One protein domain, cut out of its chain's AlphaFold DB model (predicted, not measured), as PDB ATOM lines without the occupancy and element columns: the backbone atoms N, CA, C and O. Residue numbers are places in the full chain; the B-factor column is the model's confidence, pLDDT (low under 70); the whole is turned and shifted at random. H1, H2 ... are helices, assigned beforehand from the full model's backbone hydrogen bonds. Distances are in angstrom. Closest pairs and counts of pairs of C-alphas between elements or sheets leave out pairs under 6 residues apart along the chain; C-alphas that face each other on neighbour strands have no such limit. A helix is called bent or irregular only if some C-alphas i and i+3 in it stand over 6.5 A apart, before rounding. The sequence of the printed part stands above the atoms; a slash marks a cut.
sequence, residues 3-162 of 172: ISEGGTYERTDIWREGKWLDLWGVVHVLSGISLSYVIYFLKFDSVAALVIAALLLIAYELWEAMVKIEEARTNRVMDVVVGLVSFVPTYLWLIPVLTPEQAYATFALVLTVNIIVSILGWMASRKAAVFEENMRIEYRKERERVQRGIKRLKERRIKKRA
ATOM      1  N   ILE A   3     208.679 122.205 312.103       67.31
ATOM      2  CA  ILE A   3     207.225 122.012 312.027       67.31
ATOM      3  C   ILE A   3     206.630 123.323 311.501       67.31
ATOM      4  O   ILE A   3     206.889 124.380 312.084       67.31
ATOM      5  N   SER A   4     205.899 123.262 310.389       70.81
ATOM      6  CA  SER A   4     205.160 124.402 309.842       70.81
ATOM      7  C   SER A   4     203.991 124.779 310.760       70.81
ATOM      8  O   SER A   4     203.544 123.976 311.582       70.81
ATOM      9  N   GLU A   5     203.437 125.982 310.604       65.19
ATOM     10  CA  GLU A   5     202.242 126.406 311.355       65.19
ATOM     11  C   GLU A   5     201.020 125.498 311.108       65.19
ATOM     12  O   GLU A   5     200.130 125.415 311.951       65.19
ATOM     13  N   GLY A   6     201.005 124.755 309.994       65.56
ATOM     14  CA  GLY A   6     199.981 123.757 309.666       65.56
ATOM     15  C   GLY A   6     200.234 122.361 310.248       65.56
ATOM     16  O   GLY A   6     199.453 121.447 309.990       65.56
ATOM     17  N   GLY A   7     201.318 122.167 311.007       62.38
ATOM     18  CA  GLY A   7     201.694 120.866 311.562       62.38
ATOM     19  C   GLY A   7     202.327 119.909 310.548       62.38
ATOM     20  O   GLY A   7     202.435 118.717 310.832       62.38
ATOM     21  N   THR A   8     202.744 120.402 309.377       61.00
ATOM     22  CA  THR A   8     203.511 119.617 308.399       61.00
ATOM     23  C   THR A   8     205.004 119.709 308.696       61.00
ATOM     24  O   THR A   8     205.503 120.740 309.152       61.00
ATOM     25  N   TYR A   9     205.735 118.619 308.475       65.75
ATOM     26  CA  TYR A   9     207.183 118.598 308.652       65.75
ATOM     27  C   TYR A   9     207.869 119.140 307.400       65.75
ATOM     28  O   TYR A   9     207.656 118.634 306.305       65.75
ATOM     29  N   GLU A  10     208.715 120.152 307.566       67.75
ATOM     30  CA  GLU A  10     209.496 120.738 306.479       67.75
ATOM     31  C   GLU A  10     210.979 120.397 306.632       67.75
ATOM     32  O   GLU A  10     211.591 120.613 307.690       67.75
ATOM     33  N   ARG A  11     211.589 119.872 305.564       69.38
ATOM     34  CA  ARG A  11     213.041 119.677 305.477       69.38
ATOM     35  C   ARG A  11     213.753 121.024 305.373       69.38
ATOM     36  O   ARG A  11     213.261 121.965 304.764       69.38
ATOM     37  N   THR A  12     214.919 121.115 306.005       68.56
ATOM     38  CA  THR A  12     215.762 122.329 306.034       68.56
ATOM     39  C   THR A  12     217.127 122.097 305.390       68.56
ATOM     40  O   THR A  12     217.983 122.969 305.447       68.56
ATOM     41  N   ASP A  13     217.364 120.899 304.860       71.19
ATOM     42  CA  ASP A  13     218.600 120.549 304.169       71.19
ATOM     43  C   ASP A  13     218.546 120.953 302.685       71.19
ATOM     44  O   ASP A  13     217.487 121.285 302.160       71.19
ATOM     45  N   ILE A  14     219.701 120.956 302.015       73.25
ATOM     46  CA  ILE A  14     219.819 121.361 300.602       73.25
ATOM     47  C   ILE A  14     219.088 120.417 299.634       73.25
ATOM     48  O   ILE A  14     218.805 120.816 298.514       73.25
ATOM     49  N   TRP A  15     218.747 119.201 300.075       71.50
ATOM     50  CA  TRP A  15     217.939 118.227 299.332       71.50
ATOM     51  C   TRP A  15     216.446 118.389 299.624       71.50
ATOM     52  O   TRP A  15     215.670 117.440 299.513       71.50
ATOM     53  N   ARG A  16     216.041 119.570 300.098       72.50
ATOM     54  CA  ARG A  16     214.639 119.889 300.311       72.50
ATOM     55  C   ARG A  16     213.929 119.898 298.966       72.50
ATOM     56  O   ARG A  16     214.286 120.682 298.092       72.50
ATOM     57  N   GLU A  17     212.867 119.110 298.905       67.44
ATOM     58  CA  GLU A  17     211.916 119.095 297.807       67.44
ATOM     59  C   GLU A  17     211.393 120.514 297.532       67.44
ATOM     60  O   GLU A  17     210.854 121.209 298.404       67.44
ATOM     61  N   GLY A  18     211.630 120.975 296.312       66.88
ATOM     62  CA  GLY A  18     211.090 122.209 295.778       66.88
ATOM     63  C   GLY A  18     209.806 121.911 295.020       66.88
ATOM     64  O   GLY A  18     209.587 120.812 294.535       66.88
ATOM     65  N   LYS A  19     208.939 122.912 294.857       65.06
ATOM     66  CA  LYS A  19     207.715 122.735 294.056       65.06
ATOM     67  C   LYS A  19     208.006 122.446 292.569       65.06
ATOM     68  O   LYS A  19     207.139 121.913 291.880       65.06
ATOM     69  N   TRP A  20     209.178 122.864 292.085       62.97
ATOM     70  CA  TRP A  20     209.547 122.852 290.665       62.97
ATOM     71  C   TRP A  20     210.973 122.376 290.390       62.97
ATOM     72  O   TRP A  20     211.206 121.782 289.347       62.97
ATOM     73  N   LEU A  21     211.919 122.714 291.271       64.81
ATOM     74  CA  LEU A  21     213.323 122.330 291.179       64.81
ATOM     75  C   LEU A  21     213.879 122.164 292.588       64.81
ATOM     76  O   LEU A  21     213.675 123.026 293.450       64.81
ATOM     77  N   ASP A  22     214.621 121.089 292.783       80.81
ATOM     78  CA  ASP A  22     215.431 120.821 293.958       80.81
ATOM     79  C   ASP A  22     216.822 120.322 293.537       80.81
ATOM     80  O   ASP A  22     217.232 120.433 292.378       80.81
ATOM     81  N   LEU A  23     217.589 119.815 294.500       85.25
ATOM     82  CA  LEU A  23     218.916 119.281 294.227       85.25
ATOM     83  C   LEU A  23     218.875 117.926 293.494       85.25
ATOM     84  O   LEU A  23     219.878 117.564 292.877       85.25
ATOM     85  N   TRP A  24     217.739 117.214 293.494       86.44
ATOM     86  CA  TRP A  24     217.542 116.028 292.653       86.44
ATOM     87  C   TRP A  24     217.509 116.397 291.178       86.44
ATOM     88  O   TRP A  24     218.113 115.691 290.374       86.44
ATOM     89  N   GLY A  25     217.013 117.586 290.832       89.56
ATOM     90  CA  GLY A  25     217.149 118.132 289.480       89.56
ATOM     91  C   GLY A  25     218.589 118.078 288.938       89.56
ATOM     92  O   GLY A  25     218.794 117.801 287.758       89.56
ATOM     93  N   VAL A  26     219.617 118.244 289.786       92.94
ATOM     94  CA  VAL A  26     221.028 118.084 289.371       92.94
ATOM     95  C   VAL A  26     221.352 116.632 289.009       92.94
ATOM     96  O   VAL A  26     222.042 116.395 288.017       92.94
ATOM     97  N   VAL A  27     220.842 115.662 289.768       94.69
ATOM     98  CA  VAL A  27     220.972 114.229 289.456       94.69
ATOM     99  C   VAL A  27     220.307 113.916 288.115       94.69
ATOM    100  O   VAL A  27     220.918 113.241 287.284       94.69
ATOM    101  N   HIS A  28     219.118 114.458 287.840       95.62
ATOM    102  CA  HIS A  28     218.438 114.245 286.556       95.62
ATOM    103  C   HIS A  28     219.168 114.915 285.388       95.62
ATOM    104  O   HIS A  28     219.288 114.304 284.326       95.62
ATOM    105  N   VAL A  29     219.749 116.108 285.582       97.44
ATOM    106  CA  VAL A  29     220.635 116.731 284.580       97.44
ATOM    107  C   VAL A  29     221.823 115.819 284.269       97.44
ATOM    108  O   VAL A  29     222.083 115.495 283.112       97.44
ATOM    109  N   LEU A  30     222.557 115.380 285.291       98.00
ATOM    110  CA  LEU A  30     223.747 114.549 285.096       98.00
ATOM    111  C   LEU A  30     223.400 113.172 284.513       98.00
ATOM    112  O   LEU A  30     224.172 112.626 283.720       98.00
ATOM    113  N   SER A  31     222.232 112.632 284.856       98.00
ATOM    114  CA  SER A  31     221.707 111.385 284.298       98.00
ATOM    115  C   SER A  31     221.313 111.539 282.832       98.00
ATOM    116  O   SER A  31     221.679 110.685 282.030       98.00
ATOM    117  N   GLY A  32     220.667 112.644 282.445       98.38
ATOM    118  CA  GLY A  32     220.366 112.961 281.046       98.38
ATOM    119  C   GLY A  32     221.630 113.102 280.193       98.38
ATOM    120  O   GLY A  32     221.729 112.498 279.122       98.38
ATOM    121  N   ILE A  33     222.649 113.803 280.703       98.69
ATOM    122  CA  ILE A  33     223.969 113.898 280.056       98.69
ATOM    123  C   ILE A  33     224.605 112.505 279.945       98.69
ATOM    124  O   ILE A  33     224.995 112.097 278.853       98.69
ATOM    125  N   SER A  34     224.670 111.731 281.032       98.62
ATOM    126  CA  SER A  34     225.254 110.378 281.021       98.62
ATOM    127  C   SER A  34     224.550 109.458 280.020       98.62
ATOM    128  O   SER A  34     225.201 108.747 279.256       98.62
ATOM    129  N   LEU A  35     223.218 109.509 279.982       98.56
ATOM    130  CA  LEU A  35     222.398 108.716 279.076       98.56
ATOM    131  C   LEU A  35     222.636 109.096 277.611       98.56
ATOM    132  O   LEU A  35     222.688 108.213 276.757       98.56
ATOM    133  N   SER A  36     222.840 110.383 277.320       98.62
ATOM    134  CA  SER A  36     223.165 110.835 275.963       98.62
ATOM    135  C   SER A  36     224.469 110.235 275.444       98.62
ATOM    136  O   SER A  36     224.486 109.749 274.319       98.62
ATOM    137  N   TYR A  37     225.516 110.152 276.275       98.62
ATOM    138  CA  TYR A  37     226.765 109.481 275.908       98.62
ATOM    139  C   TYR A  37     226.550 107.996 275.625       98.62
ATOM    140  O   TYR A  37     227.004 107.500 274.596       98.62
ATOM    141  N   VAL A  38     225.821 107.295 276.499       98.56
ATOM    142  CA  VAL A  38     225.532 105.864 276.319       98.56
ATOM    143  C   VAL A  38     224.808 105.620 274.997       98.56
ATOM    144  O   VAL A  38     225.255 104.805 274.194       98.56
ATOM    145  N   ILE A  39     223.724 106.351 274.734       98.50
ATOM    146  CA  ILE A  39     222.939 106.189 273.505       98.50
ATOM    147  C   ILE A  39     223.755 106.596 272.268       98.50
ATOM    148  O   ILE A  39     223.685 105.914 271.244       98.50
ATOM    149  N   TYR A  40     224.572 107.650 272.364       98.38
ATOM    150  CA  TYR A  40     225.420 108.110 271.261       98.38
ATOM    151  C   TYR A  40     226.478 107.066 270.893       98.38
ATOM    152  O   TYR A  40     226.670 106.758 269.717       98.38
ATOM    153  N   PHE A  41     227.128 106.451 271.886       98.31
ATOM    154  CA  PHE A  41     228.105 105.383 271.654       98.31
ATOM    155  C   PHE A  41     227.478 104.116 271.060       98.31
ATOM    156  O   PHE A  41     228.140 103.414 270.296       98.31
ATOM    157  N   LEU A  42     226.199 103.855 271.347       98.31
ATOM    158  CA  LEU A  42     225.419 102.786 270.716       98.31
ATOM    159  C   LEU A  42     224.969 103.120 269.282       98.31
ATOM    160  O   LEU A  42     224.445 102.246 268.596       98.31
ATOM    161  N   LYS A  43     225.226 104.348 268.808       97.81
ATOM    162  CA  LYS A  43     224.962 104.823 267.440       97.81
ATOM    163  C   LYS A  43     223.491 104.760 267.017       97.81
ATOM    164  O   LYS A  43     223.197 104.491 265.852       97.81
ATOM    165  N   PHE A  44     222.569 105.022 267.939       98.06
ATOM    166  CA  PHE A  44     221.168 105.233 267.568       98.06
ATOM    167  C   PHE A  44     221.010 106.516 266.736       98.06
ATOM    168  O   PHE A  44     221.801 107.451 266.846       98.06
ATOM    169  N   ASP A  45     219.996 106.594 265.880       97.88
ATOM    170  CA  ASP A  45     219.629 107.868 265.255       97.88
ATOM    171  C   ASP A  45     218.953 108.801 266.277       97.88
ATOM    172  O   ASP A  45     218.584 108.388 267.376       97.88
ATOM    173  N   SER A  46     218.791 110.082 265.935       97.38
ATOM    174  CA  SER A  46     218.268 111.091 266.865       97.38
ATOM    175  C   SER A  46     216.828 110.834 267.321       97.38
ATOM    176  O   SER A  46     216.490 111.165 268.459       97.38
ATOM    177  N   VAL A  47     215.985 110.233 266.476       98.12
ATOM    178  CA  VAL A  47     214.588 109.938 266.822       98.12
ATOM    179  C   VAL A  47     214.541 108.754 267.777       98.12
ATOM    180  O   VAL A  47     213.937 108.858 268.846       98.12
ATOM    181  N   ALA A  48     215.226 107.660 267.435       98.19
ATOM    182  CA  ALA A  48     215.341 106.501 268.314       98.19
ATOM    183  C   ALA A  48     215.970 106.882 269.662       98.19
ATOM    184  O   ALA A  48     215.453 106.504 270.712       98.19
ATOM    185  N   ALA A  49     217.029 107.695 269.643       98.25
ATOM    186  CA  ALA A  49     217.704 108.183 270.838       98.25
ATOM    187  C   ALA A  49     216.760 108.949 271.774       98.25
ATOM    188  O   ALA A  49     216.732 108.668 272.971       98.25
ATOM    189  N   LEU A  50     215.954 109.872 271.236       98.19
ATOM    190  CA  LEU A  50     214.999 110.652 272.025       98.19
ATOM    191  C   LEU A  50     213.899 109.773 272.633       98.19
ATOM    192  O   LEU A  50     213.565 109.935 273.806       98.19
ATOM    193  N   VAL A  51     213.353 108.832 271.855       98.38
ATOM    194  CA  VAL A  51     212.320 107.902 272.339       98.38
ATOM    195  C   VAL A  51     212.873 107.019 273.456       98.38
ATOM    196  O   VAL A  51     212.253 106.909 274.512       98.38
ATOM    197  N   ILE A  52     214.053 106.426 273.256       98.38
ATOM    198  CA  ILE A  52     214.702 105.577 274.260       98.38
ATOM    199  C   ILE A  52     215.006 106.387 275.524       98.38
ATOM    200  O   ILE A  52     214.712 105.925 276.626       98.38
ATOM    201  N   ALA A  53     215.540 107.602 275.383       98.25
ATOM    202  CA  ALA A  53     215.844 108.463 276.519       98.25
ATOM    203  C   ALA A  53     214.594 108.812 277.332       98.25
ATOM    204  O   ALA A  53     214.597 108.656 278.551       98.25
ATOM    205  N   ALA A  54     213.508 109.214 276.665       98.12
ATOM    206  CA  ALA A  54     212.243 109.509 277.329       98.12
ATOM    207  C   ALA A  54     211.701 108.289 278.087       98.12
ATOM    208  O   ALA A  54     211.310 108.413 279.246       98.12
ATOM    209  N   LEU A  55     211.725 107.102 277.471       98.25
ATOM    210  CA  LEU A  55     211.262 105.870 278.114       98.25
ATOM    211  C   LEU A  55     212.109 105.493 279.334       98.25
ATOM    212  O   LEU A  55     211.547 105.109 280.356       98.25
ATOM    213  N   LEU A  56     213.436 105.616 279.250       98.12
ATOM    214  CA  LEU A  56     214.334 105.292 280.360       98.12
ATOM    215  C   LEU A  56     214.200 106.280 281.522       98.12
ATOM    216  O   LEU A  56     214.176 105.845 282.669       98.12
ATOM    217  N   LEU A  57     214.059 107.578 281.243       96.50
ATOM    218  CA  LEU A  57     213.825 108.590 282.277       96.50
ATOM    219  C   LEU A  57     212.469 108.379 282.963       96.50
ATOM    220  O   LEU A  57     212.397 108.376 284.185       96.50
ATOM    221  N   ILE A  58     211.406 108.092 282.203       96.06
ATOM    222  CA  ILE A  58     210.099 107.739 282.783       96.06
ATOM    223  C   ILE A  58     210.200 106.459 283.622       96.06
ATOM    224  O   ILE A  58     209.640 106.388 284.714       96.06
ATOM    225  N   ALA A  59     210.904 105.434 283.132       95.81
ATOM    226  CA  ALA A  59     211.099 104.194 283.877       95.81
ATOM    227  C   ALA A  59     211.874 104.423 285.184       95.81
ATOM    228  O   ALA A  59     211.551 103.793 286.191       95.81
ATOM    229  N   TYR A  60     212.848 105.335 285.181       93.38
ATOM    230  CA  TYR A  60     213.591 105.741 286.370       93.38
ATOM    231  C   TYR A  60     212.667 106.387 287.417       93.38
ATOM    232  O   TYR A  60     212.606 105.901 288.545       93.38
ATOM    233  N   GLU A  61     211.833 107.356 287.025       93.00
ATOM    234  CA  GLU A  61     210.834 107.965 287.925       93.00
ATOM    235  C   GLU A  61     209.827 106.953 288.484       93.00
ATOM    236  O   GLU A  61     209.415 107.005 289.647       93.00
ATOM    237  N   LEU A  62     209.391 106.002 287.650       91.75
ATOM    238  CA  LEU A  62     208.499 104.929 288.086       91.75
ATOM    239  C   LEU A  62     209.189 104.003 289.091       91.75
ATOM    240  O   LEU A  62     208.547 103.541 290.037       91.75
ATOM    241  N   TRP A  63     210.483 103.744 288.923       91.75
ATOM    242  CA  TRP A  63     211.259 102.983 289.894       91.75
ATOM    243  C   TRP A  63     211.391 103.736 291.225       91.75
ATOM    244  O   TRP A  63     211.114 103.145 292.273       91.75
ATOM    245  N   GLU A  64     211.695 105.036 291.207       87.88
ATOM    246  CA  GLU A  64     211.739 105.875 292.417       87.88
ATOM    247  C   GLU A  64     210.386 105.903 293.143       87.88
ATOM    248  O   GLU A  64     210.306 105.763 294.372       87.88
ATOM    249  N   ALA A  65     209.295 105.952 292.373       86.50
ATOM    250  CA  ALA A  65     207.941 105.801 292.888       86.50
ATOM    251  C   ALA A  65     207.720 104.473 293.619       86.50
ATOM    252  O   ALA A  65     207.110 104.453 294.692       86.50
ATOM    253  N   MET A  66     208.200 103.366 293.045       86.62
ATOM    254  CA  MET A  66     208.058 102.028 293.619       86.62
ATOM    255  C   MET A  66     208.841 101.871 294.924       86.62
ATOM    256  O   MET A  66     208.343 101.234 295.855       86.62
ATOM    257  N   VAL A  67     210.030 102.472 295.028       83.69
ATOM    258  CA  VAL A  67     210.853 102.426 296.251       83.69
ATOM    259  C   VAL A  67     210.447 103.467 297.301       83.69
ATOM    260  O   VAL A  67     211.093 103.568 298.344       83.69
ATOM    261  N   LYS A  68     209.331 104.177 297.073       76.38
ATOM    262  CA  LYS A  68     208.739 105.168 297.985       76.38
ATOM    263  C   LYS A  68     209.695 106.307 298.343       76.38
ATOM    264  O   LYS A  68     209.710 106.761 299.486       76.38
ATOM    265  N   ILE A  69     210.456 106.795 297.365       72.50
ATOM    266  CA  ILE A  69     210.984 108.154 297.466       72.50
ATOM    267  C   ILE A  69     209.759 109.076 297.334       72.50
ATOM    268  O   ILE A  69     209.135 109.172 296.271       72.50
ATOM    269  N   GLU A  70     209.289 109.586 298.478       64.31
ATOM    270  CA  GLU A  70     208.118 110.462 298.554       64.31
ATOM    271  C   GLU A  70     208.476 111.811 297.929       64.31
ATOM    272  O   GLU A  70     209.228 112.581 298.515       64.31
ATOM    273  N   GLU A  71     207.924 112.065 296.743       65.19
ATOM    274  CA  GLU A  71     207.988 113.345 296.042       65.19
ATOM    275  C   GLU A  71     206.621 113.665 295.432       65.19
ATOM    276  O   GLU A  71     205.834 112.777 295.066       65.19
ATOM    277  N   ALA A  72     206.320 114.951 295.323       70.69
ATOM    278  CA  ALA A  72     205.145 115.482 294.676       70.69
ATOM    279  C   ALA A  72     205.121 115.043 293.212       70.69
ATOM    280  O   ALA A  72     206.116 115.081 292.495       70.69
ATOM    281  N   ARG A  73     203.928 114.696 292.716       73.25
ATOM    282  CA  ARG A  73     203.742 114.268 291.317       73.25
ATOM    283  C   ARG A  73     204.272 115.281 290.298       73.25
ATOM    284  O   ARG A  73     204.650 114.884 289.204       73.25
ATOM    285  N   THR A  74     204.248 116.570 290.632       74.19
ATOM    286  CA  THR A  74     204.776 117.634 289.772       74.19
ATOM    287  C   THR A  74     206.298 117.615 289.682       74.19
ATOM    288  O   THR A  74     206.801 117.962 288.622       74.19
ATOM    289  N   ASN A  75     207.002 117.188 290.737       82.31
ATOM    290  CA  ASN A  75     208.464 117.085 290.736       82.31
ATOM    291  C   ASN A  75     208.908 116.019 289.733       82.31
ATOM    292  O   ASN A  75     209.535 116.351 288.742       82.31
ATOM    293  N   ARG A  76     208.343 114.814 289.835       86.06
ATOM    294  CA  ARG A  76     208.659 113.691 288.935       86.06
ATOM    295  C   ARG A  76     208.512 114.002 287.446       86.06
ATOM    296  O   ARG A  76     209.277 113.538 286.611       86.06
ATOM    297  N   VAL A  77     207.492 114.781 287.071       89.88
ATOM    298  CA  VAL A  77     207.342 115.217 285.670       89.88
ATOM    299  C   VAL A  77     208.458 116.189 285.289       89.88
ATOM    300  O   VAL A  77     209.008 116.086 284.192       89.88
ATOM    301  N   MET A  78     208.791 117.124 286.180       90.44
ATOM    302  CA  MET A  78     209.910 118.038 285.984       90.44
ATOM    303  C   MET A  78     211.239 117.293 285.895       90.44
ATOM    304  O   MET A  78     212.045 117.664 285.053       90.44
ATOM    305  N   ASP A  79     211.439 116.215 286.642       91.75
ATOM    306  CA  ASP A  79     212.663 115.415 286.613       91.75
ATOM    307  C   ASP A  79     212.885 114.720 285.264       91.75
ATOM    308  O   ASP A  79     213.972 114.812 284.681       91.75
ATOM    309  N   VAL A  80     211.824 114.165 284.661       95.25
ATOM    310  CA  VAL A  80     211.872 113.683 283.265       95.25
ATOM    311  C   VAL A  80     212.205 114.822 282.304       95.25
ATOM    312  O   VAL A  80     213.054 114.663 281.424       95.25
ATOM    313  N   VAL A  81     211.543 115.974 282.447       95.81
ATOM    314  CA  VAL A  81     211.764 117.135 281.571       95.81
ATOM    315  C   VAL A  81     213.202 117.632 281.691       95.81
ATOM    316  O   VAL A  81     213.850 117.855 280.676       95.81
ATOM    317  N   VAL A  82     213.734 117.758 282.902       95.94
ATOM    318  CA  VAL A  82     215.107 118.185 283.187       95.94
ATOM    319  C   VAL A  82     216.118 117.184 282.619       95.94
ATOM    320  O   VAL A  82     217.096 117.582 281.974       95.94
ATOM    321  N   GLY A  83     215.853 115.884 282.767       97.62
ATOM    322  CA  GLY A  83     216.639 114.830 282.129       97.62
ATOM    323  C   GLY A  83     216.657 114.965 280.605       97.62
ATOM    324  O   GLY A  83     217.722 114.935 279.992       97.62
ATOM    325  N   LEU A  84     215.508 115.213 279.973       98.19
ATOM    326  CA  LEU A  84     215.424 115.413 278.521       98.19
ATOM    327  C   LEU A  84     216.100 116.710 278.057       98.19
ATOM    328  O   LEU A  84     216.806 116.712 277.049       98.19
ATOM    329  N   VAL A  85     215.922 117.803 278.800       98.00
ATOM    330  CA  VAL A  85     216.505 119.120 278.501       98.00
ATOM    331  C   VAL A  85     218.027 119.077 278.537       98.00
ATOM    332  O   VAL A  85     218.663 119.795 277.776       98.00
ATOM    333  N   SER A  86     218.622 118.238 279.381       98.38
ATOM    334  CA  SER A  86     220.073 118.030 279.404       98.38
ATOM    335  C   SER A  86     220.536 116.984 278.381       98.38
ATOM    336  O   SER A  86     221.596 117.147 277.771       98.38
ATOM    337  N   PHE A  87     219.725 115.957 278.114       98.69
ATOM    338  CA  PHE A  87     220.005 114.922 277.118       98.69
ATOM    339  C   PHE A  87     220.116 115.492 275.697       98.69
ATOM    340  O   PHE A  87     221.126 115.282 275.027       98.69
ATOM    341  N   VAL A  88     219.098 116.227 275.235       98.44
ATOM    342  CA  VAL A  88     218.979 116.711 273.845       98.44
ATOM    343  C   VAL A  88     220.179 117.552 273.385       98.44
ATOM    344  O   VAL A  88     220.777 117.197 272.366       98.44
ATOM    345  N   PRO A  89     220.584 118.630 274.086       98.50
ATOM    346  CA  PRO A  89     221.732 119.432 273.675       98.50
ATOM    347  C   PRO A  89     223.038 118.646 273.753       98.50
ATOM    348  O   PRO A  89     223.914 118.819 272.906       98.50
ATOM    349  N   THR A  90     223.170 117.753 274.737       98.56
ATOM    350  CA  THR A  90     224.368 116.922 274.854       98.56
ATOM    351  C   THR A  90     224.498 115.991 273.652       98.56
ATOM    352  O   THR A  90     225.549 115.952 273.015       98.56
ATOM    353  N   TYR A  91     223.411 115.305 273.298       98.62
ATOM    354  CA  TYR A  91     223.365 114.355 272.195       98.62
ATOM    355  C   TYR A  91     223.569 115.014 270.826       98.62
ATOM    356  O   TYR A  91     224.358 114.537 270.013       98.62
ATOM    357  N   LEU A  92     222.840 116.106 270.560       98.19
ATOM    358  CA  LEU A  92     222.792 116.724 269.234       98.19
ATOM    359  C   LEU A  92     223.940 117.698 268.969       98.19
ATOM    360  O   LEU A  92     224.291 117.895 267.806       98.19
ATOM    361  N   TRP A  93     224.495 118.331 270.007       98.19
ATOM    362  CA  TRP A  93     225.439 119.438 269.830       98.19
ATOM    363  C   TRP A  93     226.768 119.230 270.546       98.19
ATOM    364  O   TRP A  93     227.800 119.492 269.940       98.19
ATOM    365  N   LEU A  94     226.775 118.755 271.798       98.19
ATOM    366  CA  LEU A  94     228.028 118.633 272.551       98.19
ATOM    367  C   LEU A  94     228.889 117.468 272.059       98.19
ATOM    368  O   LEU A  94     230.033 117.677 271.682       98.19
ATOM    369  N   ILE A  95     228.364 116.240 272.065       98.12
ATOM    370  CA  ILE A  95     229.174 115.054 271.747       98.12
ATOM    371  C   ILE A  95     229.744 115.098 270.314       98.12
ATOM    372  O   ILE A  95     230.925 114.786 270.160       98.12
ATOM    373  N   PRO A  96     228.997 115.532 269.274       98.12
ATOM    374  CA  PRO A  96     229.516 115.581 267.903       98.12
ATOM    375  C   PRO A  96     230.724 116.502 267.682       98.12
ATOM    376  O   PRO A  96     231.433 116.321 266.693       98.12
ATOM    377  N   VAL A  97     230.958 117.491 268.556       98.31
ATOM    378  CA  VAL A  97     232.098 118.419 268.429       98.31
ATOM    379  C   VAL A  97     233.327 117.990 269.234       98.31
ATOM    380  O   VAL A  97     234.379 118.617 269.116       98.31
ATOM    381  N   LEU A  98     233.210 116.942 270.052       98.19
ATOM    382  CA  LEU A  98     234.311 116.408 270.849       98.19
ATOM    383  C   LEU A  98     235.114 115.379 270.050       98.19
ATOM    384  O   LEU A  98     234.561 114.596 269.275       98.19
ATOM    385  N   THR A  99     236.425 115.315 270.294       98.44
ATOM    386  CA  THR A  99     237.201 114.141 269.869       98.44
ATOM    387  C   THR A  99     236.762 112.905 270.667       98.44
ATOM    388  O   THR A  99     236.210 113.048 271.765       98.44
ATOM    389  N   PRO A 100     237.018 111.676 270.182       97.81
ATOM    390  CA  PRO A 100     236.683 110.464 270.930       97.81
ATOM    391  C   PRO A 100     237.268 110.448 272.350       97.81
ATOM    392  O   PRO A 100     236.568 110.113 273.303       97.81
ATOM    393  N   GLU A 101     238.521 110.873 272.521       98.31
ATOM    394  CA  GLU A 101     239.196 110.925 273.823       98.31
ATOM    395  C   GLU A 101     238.513 111.915 274.768       98.31
ATOM    396  O   GLU A 101     238.294 111.606 275.941       98.31
ATOM    397  N   GLN A 102     238.134 113.089 274.253       98.50
ATOM    398  CA  GLN A 102     237.394 114.094 275.011       98.50
ATOM    399  C   GLN A 102     236.012 113.569 275.408       98.50
ATOM    400  O   GLN A 102     235.636 113.686 276.569       98.50
ATOM    401  N   ALA A 103     235.287 112.930 274.486       98.31
ATOM    402  CA  ALA A 103     233.976 112.355 274.761       98.31
ATOM    403  C   ALA A 103     234.043 111.282 275.861       98.31
ATOM    404  O   ALA A 103     233.243 111.313 276.796       98.31
ATOM    405  N   TYR A 104     235.020 110.368 275.807       98.38
ATOM    406  CA  TYR A 104     235.211 109.363 276.856       98.38
ATOM    407  C   TYR A 104     235.596 109.984 278.201       98.38
ATOM    408  O   TYR A 104     235.053 109.587 279.232       98.38
ATOM    409  N   ALA A 105     236.492 110.975 278.204       98.44
ATOM    410  CA  ALA A 105     236.903 111.661 279.425       98.44
ATOM    411  C   ALA A 105     235.736 112.430 280.067       98.44
ATOM    412  O   ALA A 105     235.503 112.311 281.273       98.44
ATOM    413  N   THR A 106     234.963 113.177 279.273       98.31
ATOM    414  CA  THR A 106     233.780 113.902 279.750       98.31
ATOM    415  C   THR A 106     232.697 112.940 280.229       98.31
ATOM    416  O   THR A 106     232.134 113.173 281.297       98.31
ATOM    417  N   PHE A 107     232.446 111.837 279.516       98.56
ATOM    418  CA  PHE A 107     231.516 110.803 279.970       98.56
ATOM    419  C   PHE A 107     231.929 110.227 281.327       98.56
ATOM    420  O   PHE A 107     231.117 110.198 282.250       98.56
ATOM    421  N   ALA A 108     233.194 109.822 281.479       98.56
ATOM    422  CA  ALA A 108     233.703 109.260 282.726       98.56
ATOM    423  C   ALA A 108     233.589 110.254 283.892       98.56
ATOM    424  O   ALA A 108     233.170 109.874 284.989       98.56
ATOM    425  N   LEU A 109     233.909 111.530 283.653       98.50
ATOM    426  CA  LEU A 109     233.774 112.591 284.647       98.50
ATOM    427  C   LEU A 109     232.312 112.785 285.066       98.50
ATOM    428  O   LEU A 109     232.006 112.718 286.256       98.50
ATOM    429  N   VAL A 110     231.410 112.995 284.102       98.38
ATOM    430  CA  VAL A 110     229.986 113.228 284.377       98.38
ATOM    431  C   VAL A 110     229.372 112.028 285.085       98.38
ATOM    432  O   VAL A 110     228.688 112.217 286.086       98.38
ATOM    433  N   LEU A 111     229.655 110.806 284.629       98.31
ATOM    434  CA  LEU A 111     229.147 109.587 285.251       98.31
ATOM    435  C   LEU A 111     229.641 109.448 286.696       98.31
ATOM    436  O   LEU A 111     228.858 109.126 287.587       98.31
ATOM    437  N   THR A 112     230.920 109.737 286.950       98.38
ATOM    438  CA  THR A 112     231.498 109.684 288.301       98.38
ATOM    439  C   THR A 112     230.825 110.693 289.227       98.38
ATOM    440  O   THR A 112     230.405 110.337 290.329       98.38
ATOM    441  N   VAL A 113     230.673 111.942 288.776       97.94
ATOM    442  CA  VAL A 113     229.974 112.980 289.545       97.94
ATOM    443  C   VAL A 113     228.517 112.579 289.772       97.94
ATOM    444  O   VAL A 113     228.038 112.684 290.898       97.94
ATOM    445  N   ASN A 114     227.838 112.050 288.751       97.69
ATOM    446  CA  ASN A 114     226.455 111.598 288.858       97.69
ATOM    447  C   ASN A 114     226.293 110.523 289.937       97.69
ATOM    448  O   ASN A 114     225.439 110.650 290.811       97.69
ATOM    449  N   ILE A 115     227.154 109.501 289.933       97.06
ATOM    450  CA  ILE A 115     227.140 108.426 290.933       97.06
ATOM    451  C   ILE A 115     227.350 108.995 292.340       97.06
ATOM    452  O   ILE A 115     226.600 108.658 293.255       97.06
ATOM    453  N   ILE A 116     228.335 109.882 292.521       97.25
ATOM    454  CA  ILE A 116     228.621 110.486 293.830       97.25
ATOM    455  C   ILE A 116     227.411 111.279 294.334       97.25
ATOM    456  O   ILE A 116     226.963 111.064 295.461       97.25
ATOM    457  N   VAL A 117     226.864 112.172 293.508       94.69
ATOM    458  CA  VAL A 117     225.722 113.019 293.881       94.69
ATOM    459  C   VAL A 117     224.483 112.159 294.153       94.69
ATOM    460  O   VAL A 117     223.815 112.380 295.160       94.69
ATOM    461  N   SER A 118     224.237 111.120 293.350       92.62
ATOM    462  CA  SER A 118     223.125 110.176 293.542       92.62
ATOM    463  C   SER A 118     223.230 109.420 294.868       92.62
ATOM    464  O   SER A 118     222.249 109.308 295.604       92.62
ATOM    465  N   ILE A 119     224.426 108.934 295.227       93.44
ATOM    466  CA  ILE A 119     224.656 108.255 296.511       93.44
ATOM    467  C   ILE A 119     224.392 109.213 297.677       93.44
ATOM    468  O   ILE A 119     223.719 108.840 298.641       93.44
ATOM    469  N   LEU A 120     224.890 110.451 297.596       91.44
ATOM    470  CA  LEU A 120     224.677 111.461 298.634       91.44
ATOM    471  C   LEU A 120     223.194 111.831 298.778       91.44
ATOM    472  O   LEU A 120     222.697 111.894 299.907       91.44
ATOM    473  N   GLY A 121     222.487 112.013 297.659       88.69
ATOM    474  CA  GLY A 121     221.047 112.276 297.629       88.69
ATOM    475  C   GLY A 121     220.254 111.136 298.258       88.69
ATOM    476  O   GLY A 121     219.474 111.352 299.187       88.69
ATOM    477  N   TRP A 122     220.548 109.895 297.866       87.62
ATOM    478  CA  TRP A 122     219.923 108.703 298.439       87.62
ATOM    479  C   TRP A 122     220.152 108.583 299.953       87.62
ATOM    480  O   TRP A 122     219.217 108.333 300.720       87.62
ATOM    481  N   MET A 123     221.388 108.793 300.419       88.94
ATOM    482  CA  MET A 123     221.711 108.778 301.849       88.94
ATOM    483  C   MET A 123     220.937 109.853 302.622       88.94
ATOM    484  O   MET A 123     220.425 109.579 303.714       88.94
ATOM    485  N   ALA A 124     220.826 111.061 302.062       86.00
ATOM    486  CA  ALA A 124     220.065 112.153 302.657       86.00
ATOM    487  C   ALA A 124     218.568 111.814 302.741       86.00
ATOM    488  O   ALA A 124     217.973 111.967 303.812       86.00
ATOM    489  N   SER A 125     217.984 111.277 301.668       83.31
ATOM    490  CA  SER A 125     216.578 110.854 301.629       83.31
ATOM    491  C   SER A 125     216.275 109.741 302.633       83.31
ATOM    492  O   SER A 125     215.304 109.837 303.385       83.31
ATOM    493  N   ARG A 126     217.149 108.732 302.769       84.94
ATOM    494  CA  ARG A 126     216.979 107.684 303.792       84.94
ATOM    495  C   ARG A 126     217.028 108.235 305.213       84.94
ATOM    496  O   ARG A 126     216.226 107.834 306.058       84.94
ATOM    497  N   LYS A 127     217.963 109.147 305.497       84.19
ATOM    498  CA  LYS A 127     218.075 109.778 306.818       84.19
ATOM    499  C   LYS A 127     216.829 110.604 307.146       84.19
ATOM    500  O   LYS A 127     216.358 110.556 308.281       84.19
ATOM    501  N   ALA A 128     216.293 111.327 306.163       80.00
ATOM    502  CA  ALA A 128     215.065 112.097 306.315       80.00
ATOM    503  C   ALA A 128     213.860 111.192 306.607       80.00
ATOM    504  O   ALA A 128     213.150 111.451 307.575       80.00
ATOM    505  N   ALA A 129     213.695 110.092 305.863       81.88
ATOM    506  CA  ALA A 129     212.592 109.149 306.053       81.88
ATOM    507  C   ALA A 129     212.579 108.519 307.460       81.88
ATOM    508  O   ALA A 129     211.542 108.468 308.118       81.88
ATOM    509  N   VAL A 130     213.743 108.086 307.967       85.38
ATOM    510  CA  VAL A 130     213.856 107.525 309.329       85.38
ATOM    511  C   VAL A 130     213.506 108.569 310.392       85.38
ATOM    512  O   VAL A 130     212.830 108.267 311.375       85.38
ATOM    513  N   PHE A 131     213.978 109.802 310.214       83.19
ATOM    514  CA  PHE A 131     213.710 110.879 311.157       83.19
ATOM    515  C   PHE A 131     212.229 111.286 311.157       83.19
ATOM    516  O   PHE A 131     211.652 111.489 312.226       83.19
ATOM    517  N   GLU A 132     211.602 111.355 309.983       82.31
ATOM    518  CA  GLU A 132     210.177 111.647 309.855       82.31
ATOM    519  C   GLU A 132     209.310 110.580 310.534       82.31
ATOM    520  O   GLU A 132     208.395 110.925 311.282       82.31
ATOM    521  N   GLU A 133     209.627 109.297 310.354       86.38
ATOM    522  CA  GLU A 133     208.892 108.211 311.009       86.38
ATOM    523  C   GLU A 133     208.994 108.302 312.541       86.38
ATOM    524  O   GLU A 133     207.984 108.226 313.246       86.38
ATOM    525  N   ASN A 134     210.193 108.563 313.072       87.38
ATOM    526  CA  ASN A 134     210.391 108.756 314.512       87.38
ATOM    527  C   ASN A 134     209.564 109.930 315.057       87.38
ATOM    528  O   ASN A 134     208.924 109.808 316.106       87.38
ATOM    529  N   MET A 135     209.524 111.045 314.325       82.88
ATOM    530  CA  MET A 135     208.732 112.224 314.680       82.88
ATOM    531  C   MET A 135     207.224 111.942 314.629       82.88
ATOM    532  O   MET A 135     206.502 112.301 315.561       82.88
ATOM    533  N   ARG A 136     206.740 111.230 313.600       84.69
ATOM    534  CA  ARG A 136     205.333 110.794 313.499       84.69
ATOM    535  C   ARG A 136     204.937 109.907 314.685       84.69
ATOM    536  O   ARG A 136     203.831 110.048 315.218       84.69
ATOM    537  N   ILE A 137     205.829 109.019 315.129       90.75
ATOM    538  CA  ILE A 137     205.619 108.167 316.311       90.75
ATOM    539  C   ILE A 137     205.550 109.010 317.592       90.75
ATOM    540  O   ILE A 137     204.655 108.802 318.418       90.75
ATOM    541  N   GLU A 138     206.472 109.954 317.780       89.31
ATOM    542  CA  GLU A 138     206.516 110.811 318.968       89.31
ATOM    543  C   GLU A 138     205.282 111.715 319.065       89.31
ATOM    544  O   GLU A 138     204.611 111.738 320.100       89.31
ATOM    545  N   TYR A 139     204.892 112.336 317.952       87.00
ATOM    546  CA  TYR A 139     203.690 113.159 317.871       87.00
ATOM    547  C   TYR A 139     202.417 112.360 318.186       87.00
ATOM    548  O   TYR A 139     201.540 112.824 318.922       87.00
ATOM    549  N   ARG A 140     202.315 111.114 317.698       90.31
ATOM    550  CA  ARG A 140     201.196 110.219 318.035       90.31
ATOM    551  C   ARG A 140     201.144 109.934 319.540       90.31
ATOM    552  O   ARG A 140     200.077 110.060 320.143       90.31
ATOM    553  N   LYS A 141     202.288 109.625 320.160       93.12
ATOM    554  CA  LYS A 141     202.389 109.387 321.612       93.12
ATOM    555  C   LYS A 141     201.992 110.620 322.420       93.12
ATOM    556  O   LYS A 141     201.303 110.493 323.435       93.12
ATOM    557  N   GLU A 142     202.414 111.805 321.995       92.06
ATOM    558  CA  GLU A 142     202.074 113.060 322.663       92.06
ATOM    559  C   GLU A 142     200.577 113.367 322.555       92.06
ATOM    560  O   GLU A 142     199.917 113.608 323.571       92.06
ATOM    561  N   ARG A 143     199.996 113.223 321.361       90.19
ATOM    562  CA  ARG A 143     198.553 113.387 321.143       90.19
ATOM    563  C   ARG A 143     197.731 112.432 322.012       90.19
ATOM    564  O   ARG A 143     196.750 112.850 322.629       90.19
ATOM    565  N   GLU A 144     198.154 111.175 322.140       94.38
ATOM    566  CA  GLU A 144     197.528 110.198 323.038       94.38
ATOM    567  C   GLU A 144     197.675 110.567 324.523       94.38
ATOM    568  O   GLU A 144     196.762 110.329 325.320       94.38
ATOM    569  N   ARG A 145     198.815 111.138 324.940       94.38
ATOM    570  CA  ARG A 145     198.996 111.650 326.313       94.38
ATOM    571  C   ARG A 145     198.025 112.797 326.594       94.38
ATOM    572  O   ARG A 145     197.336 112.754 327.616       94.38
ATOM    573  N   VAL A 146     197.909 113.758 325.678       93.38
ATOM    574  CA  VAL A 146     196.987 114.899 325.797       93.38
ATOM    575  C   VAL A 146     195.534 114.421 325.855       93.38
ATOM    576  O   VAL A 146     194.800 114.788 326.774       93.38
ATOM    577  N   GLN A 147     195.121 113.530 324.949       94.31
ATOM    578  CA  GLN A 147     193.763 112.975 324.940       94.31
ATOM    579  C   GLN A 147     193.428 112.220 326.234       94.31
ATOM    580  O   GLN A 147     192.347 112.410 326.800       94.31
ATOM    581  N   ARG A 148     194.362 111.410 326.758       94.25
ATOM    582  CA  ARG A 148     194.195 110.736 328.059       94.25
ATOM    583  C   ARG A 148     194.075 111.734 329.209       94.25
ATOM    584  O   ARG A 148     193.241 111.533 330.093       94.25
ATOM    585  N   GLY A 149     194.859 112.811 329.191       93.69
ATOM    586  CA  GLY A 149     194.759 113.906 330.158       93.69
ATOM    587  C   GLY A 149     193.377 114.565 330.149       93.69
ATOM    588  O   GLY A 149     192.730 114.663 331.193       93.69
ATOM    589  N   ILE A 150     192.875 114.925 328.963       94.44
ATOM    590  CA  ILE A 150     191.541 115.519 328.783       94.44
ATOM    591  C   ILE A 150     190.444 114.571 329.286       94.44
ATOM    592  O   ILE A 150     189.539 115.006 330.002       94.44
ATOM    593  N   LYS A 151     190.528 113.273 328.963       95.69
ATOM    594  CA  LYS A 151     189.561 112.266 329.427       95.69
ATOM    595  C   LYS A 151     189.538 112.167 330.957       95.69
ATOM    596  O   LYS A 151     188.471 112.296 331.554       95.69
ATOM    597  N   ARG A 152     190.710 112.061 331.600       95.25
ATOM    598  CA  ARG A 152     190.835 112.027 333.070       95.25
ATOM    599  C   ARG A 152     190.272 113.288 333.732       95.25
ATOM    600  O   ARG A 152     189.627 113.203 334.776       95.25
ATOM    601  N   LEU A 153     190.495 114.465 333.142       95.19
ATOM    602  CA  LEU A 153     189.940 115.726 333.651       95.19
ATOM    603  C   LEU A 153     188.409 115.763 333.551       95.19
ATOM    604  O   LEU A 153     187.750 116.182 334.507       95.19
ATOM    605  N   LYS A 154     187.831 115.291 332.437       94.44
ATOM    606  CA  LYS A 154     186.372 115.167 332.276       94.44
ATOM    607  C   LYS A 154     185.772 114.209 333.310       94.44
ATOM    608  O   LYS A 154     184.817 114.582 333.987       94.44
ATOM    609  N   GLU A 155     186.370 113.033 333.500       95.12
ATOM    610  CA  GLU A 155     185.940 112.047 334.507       95.12
ATOM    611  C   GLU A 155     185.979 112.625 335.932       95.12
ATOM    612  O   GLU A 155     185.016 112.488 336.690       95.12
ATOM    613  N   ARG A 156     187.049 113.353 336.290       93.25
ATOM    614  CA  ARG A 156     187.153 114.043 337.589       93.25
ATOM    615  C   ARG A 156     186.054 115.091 337.786       93.25
ATOM    616  O   ARG A 156     185.490 115.167 338.877       93.25
ATOM    617  N   ARG A 157     185.727 115.880 336.753       92.50
ATOM    618  CA  ARG A 157     184.639 116.877 336.809       92.50
ATOM    619  C   ARG A 157     183.272 116.221 337.000       92.50
ATOM    620  O   ARG A 157     182.515 116.674 337.855       92.50
ATOM    621  N   ILE A 158     182.983 115.143 336.267       93.06
ATOM    622  CA  ILE A 158     181.729 114.380 336.404       93.06
ATOM    623  C   ILE A 158     181.600 113.829 337.828       93.06
ATOM    624  O   ILE A 158     180.584 114.053 338.481       93.06
ATOM    625  N   LYS A 159     182.656 113.196 338.356       91.62
ATOM    626  CA  LYS A 159     182.658 112.644 339.721       91.62
ATOM    627  C   LYS A 159     182.463 113.722 340.792       91.62
ATOM    628  O   LYS A 159     181.736 113.497 341.756       91.62
ATOM    629  N   LYS A 160     183.086 114.897 340.627       90.56
ATOM    630  CA  LYS A 160     182.914 116.034 341.547       90.56
ATOM    631  C   LYS A 160     181.474 116.564 341.525       90.56
ATOM    632  O   LYS A 160     180.922 116.811 342.589       90.56
ATOM    633  N   ARG A 161     180.860 116.669 340.341       88.19
ATOM    634  CA  ARG A 161     179.463 117.110 340.175       88.19
ATOM    635  C   ARG A 161     178.452 116.107 340.740       88.19
ATOM    636  O   ARG A 161     177.469 116.518 341.337       88.19
ATOM    637  N   ALA A 162     178.701 114.805 340.591       85.56
ATOM    638  CA  ALA A 162     177.858 113.770 341.190       85.56
ATOM    639  C   ALA A 162     177.868 113.845 342.728       85.56
ATOM    640  O   ALA A 162     176.813 113.791 343.345       85.56
TER     641      ALA A 162
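What this domain is: This is residues 3 to 162 of the 172 residues of an uncharacterized protein of Parcubacteria group bacterium Athens0416_74 (UniProt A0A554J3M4). One very long helix, H4, runs the length of the model; its first part packs on H1 of a bundle of three helices, H1, H2 and H3, and its last residues, 137 to 162, stick out as a free arm. The bundle is up and down, each helix running against the one before it in the chain, and residues 3 to 23 form a long stretch with no named element. The printed part has 160 residues, with four named helices in the order H1, H2, H3, H4 and no named strand; the class is all helix. The whole is extended, with a radius of gyration of the C-alphas of 24.1 A and spans of 92 by 26 by 23 A, the arm of H4 adding much of the length.

Where its parts are: H4, residues 100 to 162, measures 91.7 A from C-alpha 100 at (236.683, 110.464, 270.930) to C-alpha 162 at (177.858, 113.770, 341.190). H1, residues 24 to 41, begins with C-alpha 24 at (217.542, 116.028, 292.653) and is 25.8 A long. H2, residues 46 to 66, is 30.0 A long. H3, residues 73 to 97, is 36.7 A long. H3 is irregular, with C-alphas 92 and 95 lying 7.1 A apart, and it has a kink of 38 degrees near residue 91.

How they stand to each other: H4 touches H1 with residues 103 to 121 alone, at a shallow tilt of 32 degrees, opposite ways; the closest C-alphas are those of Leu 30 and Asn 114, 5.5 A apart. H1 is the hub, touching H2, H3 and H4. H1 and H3 touch at a steep tilt of 40 degrees, the same way, and their closest C-alphas, Gly 32 and Gly 83, are 4.3 A apart. H1 and H2 form a helical hairpin at a steep tilt of 40 degrees; residues 32 to 40 of H1 touch residues 49 to 57 of H2, closest at the C-alphas of Ile 39 and Ala 49, 6.2 A. H2 and H3 form another helical hairpin, at a shallow tilt of 33 degrees, only just short of steep, closest at the C-alphas of Leu 57 and Val 80, 5.5 A. H3 and H4 are close but not clearly touching, with the C-alphas of Ile 95 and Ala 103 at 6.3 A. H2 and H4 are apart. In H1, H2 and H4 every O i to N i+4 pair is within hydrogen-bond range; in H3 16 of 21 are.

The domain as a whole: The C-alphas farthest apart, those of Thr 99 and Ala 162, are separated by 92.8 A. Without the free residues 137 to 162 the body spans 54 by 26 by 22 A. The printed part has no cut. The links H1 to H2 and H3 to H4 are tight, and H2 to H3 is short. Mean pLDDT of the printed part is 89.7; residue 3 and residues 5 to 12, 17 to 21 and 70 to 71 are under 70.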